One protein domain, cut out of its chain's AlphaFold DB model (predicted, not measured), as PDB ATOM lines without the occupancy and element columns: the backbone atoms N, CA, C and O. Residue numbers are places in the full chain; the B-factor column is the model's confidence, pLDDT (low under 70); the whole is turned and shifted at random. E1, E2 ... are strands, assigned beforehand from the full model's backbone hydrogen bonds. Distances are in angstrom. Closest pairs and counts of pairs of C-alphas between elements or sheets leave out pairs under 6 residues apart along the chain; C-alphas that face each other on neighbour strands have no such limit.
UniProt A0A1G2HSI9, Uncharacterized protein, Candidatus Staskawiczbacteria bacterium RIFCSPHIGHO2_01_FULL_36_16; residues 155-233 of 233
ATOM      1  N   VAL A 155     197.401 154.889 205.315       94.19
ATOM      2  CA  VAL A 155     198.762 154.363 205.167       94.19
ATOM      3  C   VAL A 155     199.768 155.490 205.354       94.19
ATOM      4  O   VAL A 155     199.601 156.587 204.822       94.19
ATOM      5  N   LYS A 156     200.847 155.213 206.084       95.12
ATOM      6  CA  LYS A 156     202.012 156.088 206.215       95.12
ATOM      7  C   LYS A 156     203.245 155.355 205.715       95.12
ATOM      8  O   LYS A 156     203.605 154.302 206.236       95.12
ATOM      9  N   LEU A 157     203.903 155.931 204.725       95.94
ATOM     10  CA  LEU A 157     205.110 155.389 204.114       95.94
ATOM     11  C   LEU A 157     206.356 155.733 204.949       95.94
ATOM     12  O   LEU A 157     206.334 156.633 205.797       95.94
ATOM     13  N   GLU A 158     207.461 155.027 204.710       95.50
ATOM     14  CA  GLU A 158     208.747 155.271 205.387       95.50
ATOM     15  C   GLU A 158     209.248 156.712 205.180       95.50
ATOM     16  O   GLU A 158     209.732 157.342 206.126       95.50
ATOM     17  N   ASP A 159     209.010 157.274 203.988       93.94
ATOM     18  CA  ASP A 159     209.313 158.669 203.625       93.94
ATOM     19  C   ASP A 159     208.361 159.708 204.258       93.94
ATOM     20  O   ASP A 159     208.471 160.904 203.989       93.94
ATOM     21  N   LYS A 160     207.448 159.262 205.133       92.75
ATOM     22  CA  LYS A 160     206.435 160.065 205.840       92.75
ATOM     23  C   LYS A 160     205.344 160.649 204.940       92.75
ATOM     24  O   LYS A 160     204.554 161.469 205.409       92.75
ATOM     25  N   THR A 161     205.244 160.184 203.699       93.50
ATOM     26  CA  THR A 161     204.069 160.390 202.853       93.50
ATOM     27  C   THR A 161     202.880 159.629 203.427       93.50
ATOM     28  O   THR A 161     203.018 158.512 203.925       93.50
ATOM     29  N   TYR A 162     201.698 160.231 203.335       93.81
ATOM     30  CA  TYR A 162     200.455 159.624 203.792       93.81
ATOM     31  C   TYR A 162     199.511 159.385 202.632       93.81
ATOM     32  O   TYR A 162     199.389 160.242 201.755       93.81
ATOM     33  N   CYS A 163     198.835 158.244 202.660       94.06
ATOM     34  CA  CYS A 163     197.939 157.801 201.611       94.06
ATOM     35  C   CYS A 163     196.620 157.305 202.195       94.06
ATOM     36  O   CYS A 163     196.589 156.702 203.267       94.06
ATOM     37  N   SER A 164     195.543 157.523 201.451       92.38
ATOM     38  CA  SER A 164     194.216 156.992 201.742       92.38
ATOM     39  C   SER A 164     193.624 156.366 200.478       92.38
ATOM     40  O   SER A 164     193.956 156.799 199.367       92.38
ATOM     41  N   PRO A 165     192.751 155.359 200.610       92.44
ATOM     42  CA  PRO A 165     192.070 154.757 199.476       92.44
ATOM     43  C   PRO A 165     191.304 155.777 198.633       92.44
ATOM     44  O   PRO A 165     190.733 156.742 199.145       92.44
ATOM     45  N   PHE A 166     191.226 155.533 197.329       91.25
ATOM     46  CA  PHE A 166     190.283 156.238 196.472       91.25
ATOM     47  C   PHE A 166     188.855 155.758 196.751       91.25
ATOM     48  O   PHE A 166     188.531 154.584 196.553       91.25
ATOM     49  N   THR A 167     187.989 156.701 197.115       88.75
ATOM     50  CA  THR A 167     186.548 156.500 197.365       88.75
ATOM     51  C   THR A 167     185.670 156.841 196.153       88.75
ATOM     52  O   THR A 167     184.441 156.855 196.227       88.75
ATOM     53  N   GLY A 168     186.302 157.111 195.008       86.38
ATOM     54  CA  GLY A 168     185.658 157.452 193.742       86.38
ATOM     55  C   GLY A 168     186.403 156.862 192.546       86.38
ATOM     56  O   GLY A 168     186.936 155.755 192.616       86.38
ATOM     57  N   THR A 169     186.441 157.602 191.437       86.00
ATOM     58  CA  THR A 169     187.136 157.173 190.217       86.00
ATOM     59  C   THR A 169     188.623 156.952 190.486       86.00
ATOM     60  O   THR A 169     189.328 157.867 190.912       86.00
ATOM     61  N   ARG A 170     189.097 155.735 190.208       88.19
ATOM     62  CA  ARG A 170     190.499 155.343 190.374       88.19
ATOM     63  C   ARG A 170     191.300 155.645 189.105       88.19
ATOM     64  O   ARG A 170     190.809 155.359 188.010       88.19
ATOM     65  N   PRO A 171     192.524 156.180 189.221       84.44
ATOM     66  CA  PRO A 171     193.441 156.274 188.092       84.44
ATOM     67  C   PRO A 171     193.803 154.885 187.542       84.44
ATOM     68  O   PRO A 171     194.108 153.969 188.312       84.44
ATOM     69  N   PHE A 172     193.804 154.752 186.214       84.94
ATOM     70  CA  PHE A 172     194.276 153.568 185.493       84.94
ATOM     71  C   PHE A 172     195.374 153.986 184.506       84.94
ATOM     72  O   PHE A 172     195.255 155.035 183.872       84.94
ATOM     73  N   PHE A 173     196.440 153.191 184.381       76.44
ATOM     74  CA  PHE A 173     197.625 153.570 183.585       76.44
ATOM     75  C   PHE A 173     197.926 152.605 182.432       76.44
ATOM     76  O   PHE A 173     198.412 153.023 181.384       76.44
ATOM     77  N   SER A 174     197.629 151.318 182.605       76.06
ATOM     78  CA  SER A 174     197.763 150.263 181.592       76.06
ATOM     79  C   SER A 174     196.957 149.026 182.026       76.06
ATOM     80  O   SER A 174     196.272 149.085 183.051       76.06
ATOM     81  N   GLN A 175     196.990 147.930 181.253       66.06
ATOM     82  CA  GLN A 175     196.311 146.681 181.629       66.06
ATOM     83  C   GLN A 175     196.823 146.230 183.010       66.06
ATOM     84  O   GLN A 175     198.014 145.989 183.184       66.06
ATOM     85  N   ASP A 176     195.911 146.206 183.985       70.75
ATOM     86  CA  ASP A 176     196.096 145.805 185.388       70.75
ATOM     87  C   ASP A 176     196.885 146.755 186.314       70.75
ATOM     88  O   ASP A 176     197.143 146.426 187.470       70.75
ATOM     89  N   GLN A 177     197.198 147.980 185.876       84.19
ATOM     90  CA  GLN A 177     197.790 149.007 186.748       84.19
ATOM     91  C   GLN A 177     196.733 149.999 187.236       84.19
ATOM     92  O   GLN A 177     196.519 151.058 186.635       84.19
ATOM     93  N   ILE A 178     196.078 149.641 188.341       89.88
ATOM     94  CA  ILE A 178     195.088 150.473 189.034       89.88
ATOM     95  C   ILE A 178     195.728 151.066 190.290       89.88
ATOM     96  O   ILE A 178     196.350 150.355 191.079       89.88
ATOM     97  N   ALA A 179     195.557 152.373 190.489       92.88
ATOM     98  CA  ALA A 179     195.887 153.001 191.760       92.88
ATOM     99  C   ALA A 179     194.732 152.839 192.750       92.88
ATOM    100  O   ALA A 179     193.614 153.300 192.502       92.88
ATOM    101  N   TYR A 180     195.013 152.214 193.890       92.50
ATOM    102  CA  TYR A 180     194.029 152.036 194.955       92.50
ATOM    103  C   TYR A 180     194.094 153.142 196.002       92.50
ATOM    104  O   TYR A 180     193.062 153.472 196.583       92.50
ATOM    105  N   TYR A 181     195.258 153.778 196.169       94.56
ATOM    106  CA  TYR A 181     195.475 154.844 197.145       94.56
ATOM    107  C   TYR A 181     195.964 156.122 196.473       94.56
ATOM    108  O   TYR A 181     196.853 156.086 195.619       94.56
ATOM    109  N   GLY A 182     195.417 157.253 196.911       93.81
ATOM    110  CA  GLY A 182     195.948 158.581 196.640       93.81
ATOM    111  C   GLY A 182     196.766 159.059 197.833       93.81
ATOM    112  O   GLY A 182     196.357 158.884 198.980       93.81
ATOM    113  N   CYS A 183     197.919 159.659 197.574       93.88
ATOM    114  CA  CYS A 183     198.814 160.148 198.609       93.88
ATOM    115  C   CYS A 183     198.906 161.672 198.594       93.88
ATOM    116  O   CYS A 183     198.823 162.313 197.543       93.88
ATOM    117  N   LYS A 184     199.119 162.265 199.771       89.56
ATOM    118  CA  LYS A 184     199.358 163.701 199.897       89.56
ATOM    119  C   LYS A 184     200.666 164.061 199.192       89.56
ATOM    120  O   LYS A 184     201.730 163.586 199.579       89.56
ATOM    121  N   SER A 185     200.573 164.929 198.189       86.56
ATOM    122  CA  SER A 185     201.722 165.516 197.501       86.56
ATOM    123  C   SER A 185     201.950 166.943 197.993       86.56
ATOM    124  O   SER A 185     200.999 167.693 198.207       86.56
ATOM    125  N   ASN A 186     203.215 167.326 198.159       83.81
ATOM    126  CA  ASN A 186     203.598 168.722 198.396       83.81
ATOM    127  C   ASN A 186     203.809 169.491 197.081       83.81
ATOM    128  O   ASN A 186     203.989 170.706 197.106       83.81
ATOM    129  N   ASN A 187     203.813 168.791 195.945       86.12
ATOM    130  CA  ASN A 187     203.994 169.362 194.621       86.12
ATOM    131  C   ASN A 187     202.669 169.309 193.856       86.12
ATOM    132  O   ASN A 187     202.142 168.233 193.591       86.12
ATOM    133  N   ILE A 188     202.140 170.476 193.491       82.06
ATOM    134  CA  ILE A 188     200.848 170.613 192.803       82.06
ATOM    135  C   ILE A 188     200.839 170.030 191.381       82.06
ATOM    136  O   ILE A 188     199.767 169.774 190.840       82.06
ATOM    137  N   GLU A 189     202.008 169.824 190.773       85.75
ATOM    138  CA  GLU A 189     202.144 169.243 189.430       85.75
ATOM    139  C   GLU A 189     202.282 167.714 189.461       85.75
ATOM    140  O   GLU A 189     202.243 167.062 188.415       85.75
ATOM    141  N   GLU A 190     202.447 167.140 190.656       90.44
ATOM    142  CA  GLU A 190     202.679 165.716 190.856       90.44
ATOM    143  C   GLU A 190     201.580 165.099 191.716       90.44
ATOM    144  O   GLU A 190     201.278 165.556 192.819       90.44
ATOM    145  N   GLN A 191     201.025 163.992 191.236       92.12
ATOM    146  CA  GLN A 191     200.107 163.162 192.003       92.12
ATOM    147  C   GLN A 191     200.869 161.922 192.470       92.12
ATOM    148  O   GLN A 191     201.435 161.200 191.654       92.12
ATOM    149  N   ILE A 192     200.872 161.648 193.773       95.19
ATOM    150  CA  ILE A 192     201.474 160.426 194.317       95.19
ATOM    151  C   ILE A 192     200.358 159.403 194.543       95.19
ATOM    152  O   ILE A 192     199.309 159.741 195.096       95.19
ATOM    153  N   VAL A 193     200.572 158.164 194.107       96.00
ATOM    154  CA  VAL A 193     199.609 157.063 194.260       96.00
ATOM    155  C   VAL A 193     200.298 155.761 194.658       96.00
ATOM    156  O   VAL A 193     201.491 155.592 194.407       96.00
ATOM    157  N   LEU A 194     199.534 154.824 195.227       96.25
ATOM    158  CA  LEU A 194     199.962 153.429 195.375       96.25
ATOM    159  C   LEU A 194     199.226 152.560 194.353       96.25
ATOM    160  O   LEU A 194     197.992 152.576 194.294       96.25
ATOM    161  N   ILE A 195     199.995 151.840 193.535       94.06
ATOM    162  CA  ILE A 195     199.503 150.960 192.472       94.06
ATOM    163  C   ILE A 195     199.444 149.523 192.986       94.06
ATOM    164  O   ILE A 195     200.431 149.013 193.521       94.06
ATOM    165  N   GLY A 196     198.317 148.855 192.745       91.12
ATOM    166  CA  GLY A 196     198.101 147.489 193.214       91.12
ATOM    167  C   GLY A 196     197.922 147.398 194.731       91.12
ATOM    168  O   GLY A 196     197.843 148.410 195.434       91.12
ATOM    169  N   ASP A 197     197.814 146.167 195.214       91.88
ATOM    170  CA  ASP A 197     197.588 145.892 196.628       91.88
ATOM    171  C   ASP A 197     198.822 146.198 197.494       91.88
ATOM    172  O   ASP A 197     199.959 146.266 197.008       91.88
ATOM    173  N   LEU A 198     198.602 146.343 198.805       94.81
ATOM    174  CA  LEU A 198     199.699 146.378 199.769       94.81
ATOM    175  C   LEU A 198     200.318 144.974 199.863       94.81
ATOM    176  O   LEU A 198     199.620 143.963 199.897       94.81
ATOM    177  N   MET A 199     201.643 144.897 199.898       95.31
ATOM    178  CA  MET A 199     202.377 143.638 200.016       95.31
ATOM    179  C   MET A 199     202.677 143.383 201.496       95.31
ATOM    180  O   MET A 199     203.478 144.110 202.085       95.31
ATOM    181  N   ILE A 200     202.023 142.381 202.090       93.06
ATOM    182  CA  ILE A 200     202.173 142.010 203.507       93.06
ATOM    183  C   ILE A 200     203.429 141.154 203.712       93.06
ATOM    184  O   ILE A 200     203.607 140.136 203.047       93.06
ATOM    185  N   ASP A 201     204.242 141.538 204.695       91.75
ATOM    186  CA  ASP A 201     205.338 140.752 205.281       91.75
ATOM    187  C   ASP A 201     205.613 141.294 206.708       91.75
ATOM    188  O   ASP A 201     204.835 142.103 207.219       91.75
ATOM    189  N   ASP A 202     206.726 140.928 207.353       91.50
ATOM    190  CA  ASP A 202     207.230 141.593 208.567       91.50
ATOM    191  C   ASP A 202     207.317 143.124 208.367       91.50
ATOM    192  O   ASP A 202     206.981 143.907 209.261       91.50
ATOM    193  N   ILE A 203     207.726 143.554 207.168       94.75
ATOM    194  CA  ILE A 203     207.703 144.946 206.711       94.75
ATOM    195  C   ILE A 203     206.826 145.013 205.465       94.75
ATOM    196  O   ILE A 203     207.212 144.540 204.398       94.75
ATOM    197  N   TRP A 204     205.660 145.637 205.594       95.88
ATOM    198  CA  TRP A 204     204.759 145.842 204.474       95.88
ATOM    199  C   TRP A 204     205.398 146.785 203.458       95.88
ATOM    200  O   TRP A 204     206.100 147.741 203.809       95.88
ATOM    201  N   THR A 205     205.117 146.544 202.183       97.19
ATOM    202  CA  THR A 205     205.583 147.395 201.088       97.19
ATOM    203  C   THR A 205     204.443 147.758 200.142       97.19
ATOM    204  O   THR A 205     203.392 147.121 200.129       97.19
ATOM    205  N   ALA A 206     204.637 148.805 199.347       97.38
ATOM    206  CA  ALA A 206     203.718 149.207 198.287       97.38
ATOM    207  C   ALA A 206     204.489 149.679 197.053       97.38
ATOM    208  O   ALA A 206     205.628 150.137 197.164       97.38
ATOM    209  N   ASN A 207     203.852 149.613 195.882       96.81
ATOM    210  CA  ASN A 207     204.379 150.223 194.665       96.81
ATOM    211  C   ASN A 207     203.932 151.686 194.600       96.81
ATOM    212  O   ASN A 207     202.793 151.985 194.237       96.81
ATOM    213  N   LYS A 208     204.823 152.604 194.972       96.94
ATOM    214  CA  LYS A 208     204.588 154.048 194.947       96.94
ATOM    215  C   LYS A 208     204.916 154.597 193.567       96.94
ATOM    216  O   LYS A 208     206.038 154.445 193.085       96.94
ATOM    217  N   ALA A 209     203.954 155.282 192.959       95.50
ATOM    218  CA  ALA A 209     204.144 155.985 191.701       95.50
ATOM    219  C   ALA A 209     203.995 157.496 191.885       95.50
ATOM    220  O   ALA A 209     203.094 157.966 192.581       95.50
ATOM    221  N   VAL A 210     204.865 158.252 191.217       94.62
ATOM    222  CA  VAL A 210     204.713 159.695 191.021       94.62
ATOM    223  C   VAL A 210     204.216 159.909 189.603       94.62
ATOM    224  O   VAL A 210     204.862 159.502 188.633       94.62
ATOM    225  N   LEU A 211     203.058 160.539 189.492       91.69
ATOM    226  CA  LEU A 211     202.394 160.816 188.235       91.69
ATOM    227  C   LEU A 211     202.559 162.286 187.892       91.69
ATOM    228  O   LEU A 211     202.432 163.150 188.758       91.69
ATOM    229  N   ILE A 212     202.764 162.553 186.612       91.19
ATOM    230  CA  ILE A 212     202.722 163.896 186.043       91.19
ATOM    231  C   ILE A 212     201.619 163.969 185.003       91.19
ATOM    232  O   ILE A 212     201.275 162.975 184.357       91.19
ATOM    233  N   LYS A 213     201.059 165.163 184.842       85.00
ATOM    234  CA  LYS A 213     200.049 165.410 183.823       85.00
ATOM    235  C   LYS A 213     200.727 165.768 182.500       85.00
ATOM    236  O   LYS A 213     201.299 166.845 182.356       85.00
ATOM    237  N   GLU A 214     200.632 164.880 181.520       85.81
ATOM    238  CA  GLU A 214     201.069 165.116 180.146       85.81
ATOM    239  C   GLU A 214     199.851 165.435 179.273       85.81
ATOM    240  O   GLU A 214     199.118 164.548 178.829       85.81
ATOM    241  N   LYS A 215     199.631 166.730 179.016       84.69
ATOM    242  CA  LYS A 215     198.423 167.242 178.343       84.69
ATOM    243  C   LYS A 215     197.157 166.844 179.121       84.69
ATOM    244  O   LYS A 215     196.919 167.383 180.199       84.69
ATOM    245  N   ASP A 216     196.387 165.892 178.594       81.56
ATOM    246  CA  ASP A 216     195.132 165.398 179.169       81.56
ATOM    247  C   ASP A 216     195.269 164.017 179.829       81.56
ATOM    248  O   ASP A 216     194.300 163.511 180.388       81.56
ATOM    249  N   ASN A 217     196.464 163.414 179.802       80.19
ATOM    250  CA  ASN A 217     196.711 162.079 180.343       80.19
ATOM    251  C   ASN A 217     197.689 162.118 181.519       80.19
ATOM    252  O   ASN A 217     198.593 162.951 181.576       80.19
ATOM    253  N   TRP A 218     197.526 161.185 182.451       83.75
ATOM    254  CA  TRP A 218     198.510 160.947 183.502       83.75
ATOM    255  C   TRP A 218     199.582 159.986 182.997       83.75
ATOM    256  O   TRP A 218     199.259 158.925 182.466       83.75
ATOM    257  N   ALA A 219     200.847 160.344 183.195       88.06
ATOM    258  CA  ALA A 219     201.993 159.495 182.903       88.06
ATOM    259  C   ALA A 219     202.758 159.187 184.193       88.06
ATOM    260  O   ALA A 219     202.901 160.043 185.069       88.06
ATOM    261  N   ILE A 220     203.264 157.958 184.309       91.38
ATOM    262  CA  ILE A 220     204.138 157.565 185.415       91.38
ATOM    263  C   ILE A 220     205.516 158.184 185.164       91.38
ATOM    264  O   ILE A 220     206.232 157.767 184.257       91.38
ATOM    265  N   LYS A 221     205.894 159.167 185.984       92.31
ATOM    266  CA  LYS A 221     207.242 159.757 185.986       92.31
ATOM    267  C   LYS A 221     208.240 158.844 186.689       92.31
ATOM    268  O   LYS A 221     209.394 158.749 186.281       92.31
ATOM    269  N   PHE A 222     207.800 158.214 187.772       92.50
ATOM    270  CA  PHE A 222     208.640 157.401 188.638       92.50
ATOM    271  C   PHE A 222     207.804 156.324 189.332       92.50
ATOM    272  O   PHE A 222     206.665 156.588 189.713       92.50
ATOM    273  N   LEU A 223     208.377 155.132 189.487       94.75
ATOM    274  CA  LEU A 223     207.778 153.986 190.163       94.75
ATOM    275  C   LEU A 223     208.849 153.319 191.025       94.75
ATOM    276  O   LEU A 223     209.911 152.960 190.517       94.75
ATOM    277  N   GLU A 224     208.557 153.128 192.303       96.38
ATOM    278  CA  GLU A 224     209.428 152.413 193.233       96.38
ATOM    279  C   GLU A 224     208.619 151.535 194.182       96.38
ATOM    280  O   GLU A 224     207.451 151.807 194.466       96.38
ATOM    281  N   GLN A 225     209.260 150.501 194.715       97.56
ATOM    282  CA  GLN A 225     208.752 149.823 195.896       97.56
ATOM    283  C   GLN A 225     209.218 150.592 197.133       97.56
ATOM    284  O   GLN A 225     210.404 150.886 197.276       97.56
ATOM    285  N   ILE A 226     208.292 150.901 198.035       97.62
ATOM    286  CA  ILE A 226     208.574 151.621 199.277       97.62
ATOM    287  C   ILE A 226     208.038 150.845 200.475       97.62
ATOM    288  O   ILE A 226     207.007 150.175 200.391       97.62
ATOM    289  N   LYS A 227     208.738 150.949 201.605       97.56
ATOM    290  CA  LYS A 227     208.293 150.391 202.882       97.56
ATOM    291  C   LYS A 227     207.181 151.230 203.496       97.56
ATOM    292  O   LYS A 227     207.144 152.455 203.361       97.56
ATOM    293  N   ILE A 228     206.313 150.559 204.237       97.00
ATOM    294  CA  ILE A 228     205.226 151.175 204.983       97.00
ATOM    295  C   ILE A 228     205.621 151.260 206.462       97.00
ATOM    296  O   ILE A 228     205.922 150.254 207.102       97.00
ATOM    297  N   ASP A 229     205.615 152.477 207.005       95.44
ATOM    298  CA  ASP A 229     205.879 152.780 208.420       95.44
ATOM    299  C   ASP A 229     204.698 152.324 209.286       95.44
ATOM    300  O   ASP A 229     204.868 151.699 210.333       95.44
ATOM    301  N   SER A 230     203.476 152.653 208.861       94.50
ATOM    302  CA  SER A 230     202.259 152.337 209.609       94.50
ATOM    303  C   SER A 230     201.051 152.172 208.695       94.50
ATOM    304  O   SER A 230     200.933 152.865 207.682       94.50
ATOM    305  N   VAL A 231     200.131 151.303 209.099       93.25
ATOM    306  CA  VAL A 231     198.799 151.162 208.501       93.25
ATOM    307  C   VAL A 231     197.733 151.291 209.576       93.25
ATOM    308  O   VAL A 231     197.952 150.876 210.715       93.25
ATOM    309  N   TRP A 232     196.588 151.861 209.212       91.19
ATOM    310  CA  TRP A 232     195.402 151.910 210.059       91.19
ATOM    311  C   TRP A 232     194.311 151.043 209.437       91.19
ATOM    312  O   TRP A 232     193.921 151.272 208.290       91.19
ATOM    313  N   GLN A 233     193.857 150.054 210.205       87.12
ATOM    314  CA  GLN A 233     192.820 149.088 209.832       87.12
ATOM    315  C   GLN A 233     191.628 149.165 210.766       87.12
ATOM    316  O   GLN A 233     191.796 149.552 211.941       87.12
TER     317      GLN A 233
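What this domain is: This is residues 155 to 233 of the 233 residues of an uncharacterized protein of Candidatus Staskawiczbacteria bacterium RIFCSPHIGHO2_01_FULL_36_16 (UniProt A0A1G2HSI9). This is a small closed barrel of six strands, in which E1, E2, E4, E5, E6 and E7 follow one another round the ring and E7 meets E1 again. The long strands E5, E6 and E7 make much of the wall, E4 and the short E2 and E1 complete it, and E3 is paired onto E4 outside the ring. The 79 printed residues have no named helix and seven strands, E1 to E7 in order along the chain, with neighbours antiparallel; the class is all strand. The whole is compact, with a radius of gyration of the C-alphas of 12.1 A and spans of 40 by 28 by 23 A.

Where its parts are: The longest strand is E7, residues 217 to 232, 31.4 A from first to last C-alpha; it ends with C-alpha 232 at (195.402, 151.910, 210.059). E6, residues 205 to 214, is 27.8 A long, and E5, residues 190 to 199, 23.9 A. E4, residues 177 to 183, measures 16.3 A and E2, residues 162 to 165, 10.6 A. E1, residues 155 to 157, is 6.5 A long and begins with C-alpha 155 at (198.762, 154.363, 205.167). E3, residues 172 to 174, is 6.2 A long.

How they stand to each other: E6 and E7 form a hairpin, antiparallel at 151 degrees, with N 208 and O 224 2.8 A apart, within hydrogen-bond range. On the other side of E6 is E5, at 150 degrees, with N 193 and O 209 at 3.0 A. E5 bends by 70 degrees at residue 196. It forms a hairpin with E4, at 115 degrees, with N 194 and O 181 at 3.0 A. E2 and E3 lie on one side of E4 and E5 on the other side. E2 stands at 128 degrees to E4, with N 164 and O 182 at 2.9 A; E3 stands at 142 degrees to E4, with N 173 and O 177 at 3.1 A. E1 and E2 are a hairpin, at 144 degrees, with N 163 and O 155 at 2.8 A. E7 bends by 97 degrees at residue 229 and pairs with E1 over residues 228 to 231; N 156 and O 230 are 2.8 A apart. The strands E3 to E7 are a meander, each the antiparallel neighbour of the one before. E2 and E3 are apart, as are E4 and E7.

The domain as a whole: The C-alphas farthest apart, those of Asp 202 and Lys 215, are 40.6 A from each other. The printed part has no cut and ends at residue 233, the chain's last. No link is long; those from E2 to E3 and from E4 to E5 are short but not tight. The mean pLDDT of the printed part is 90.7, with residue 175 under 70.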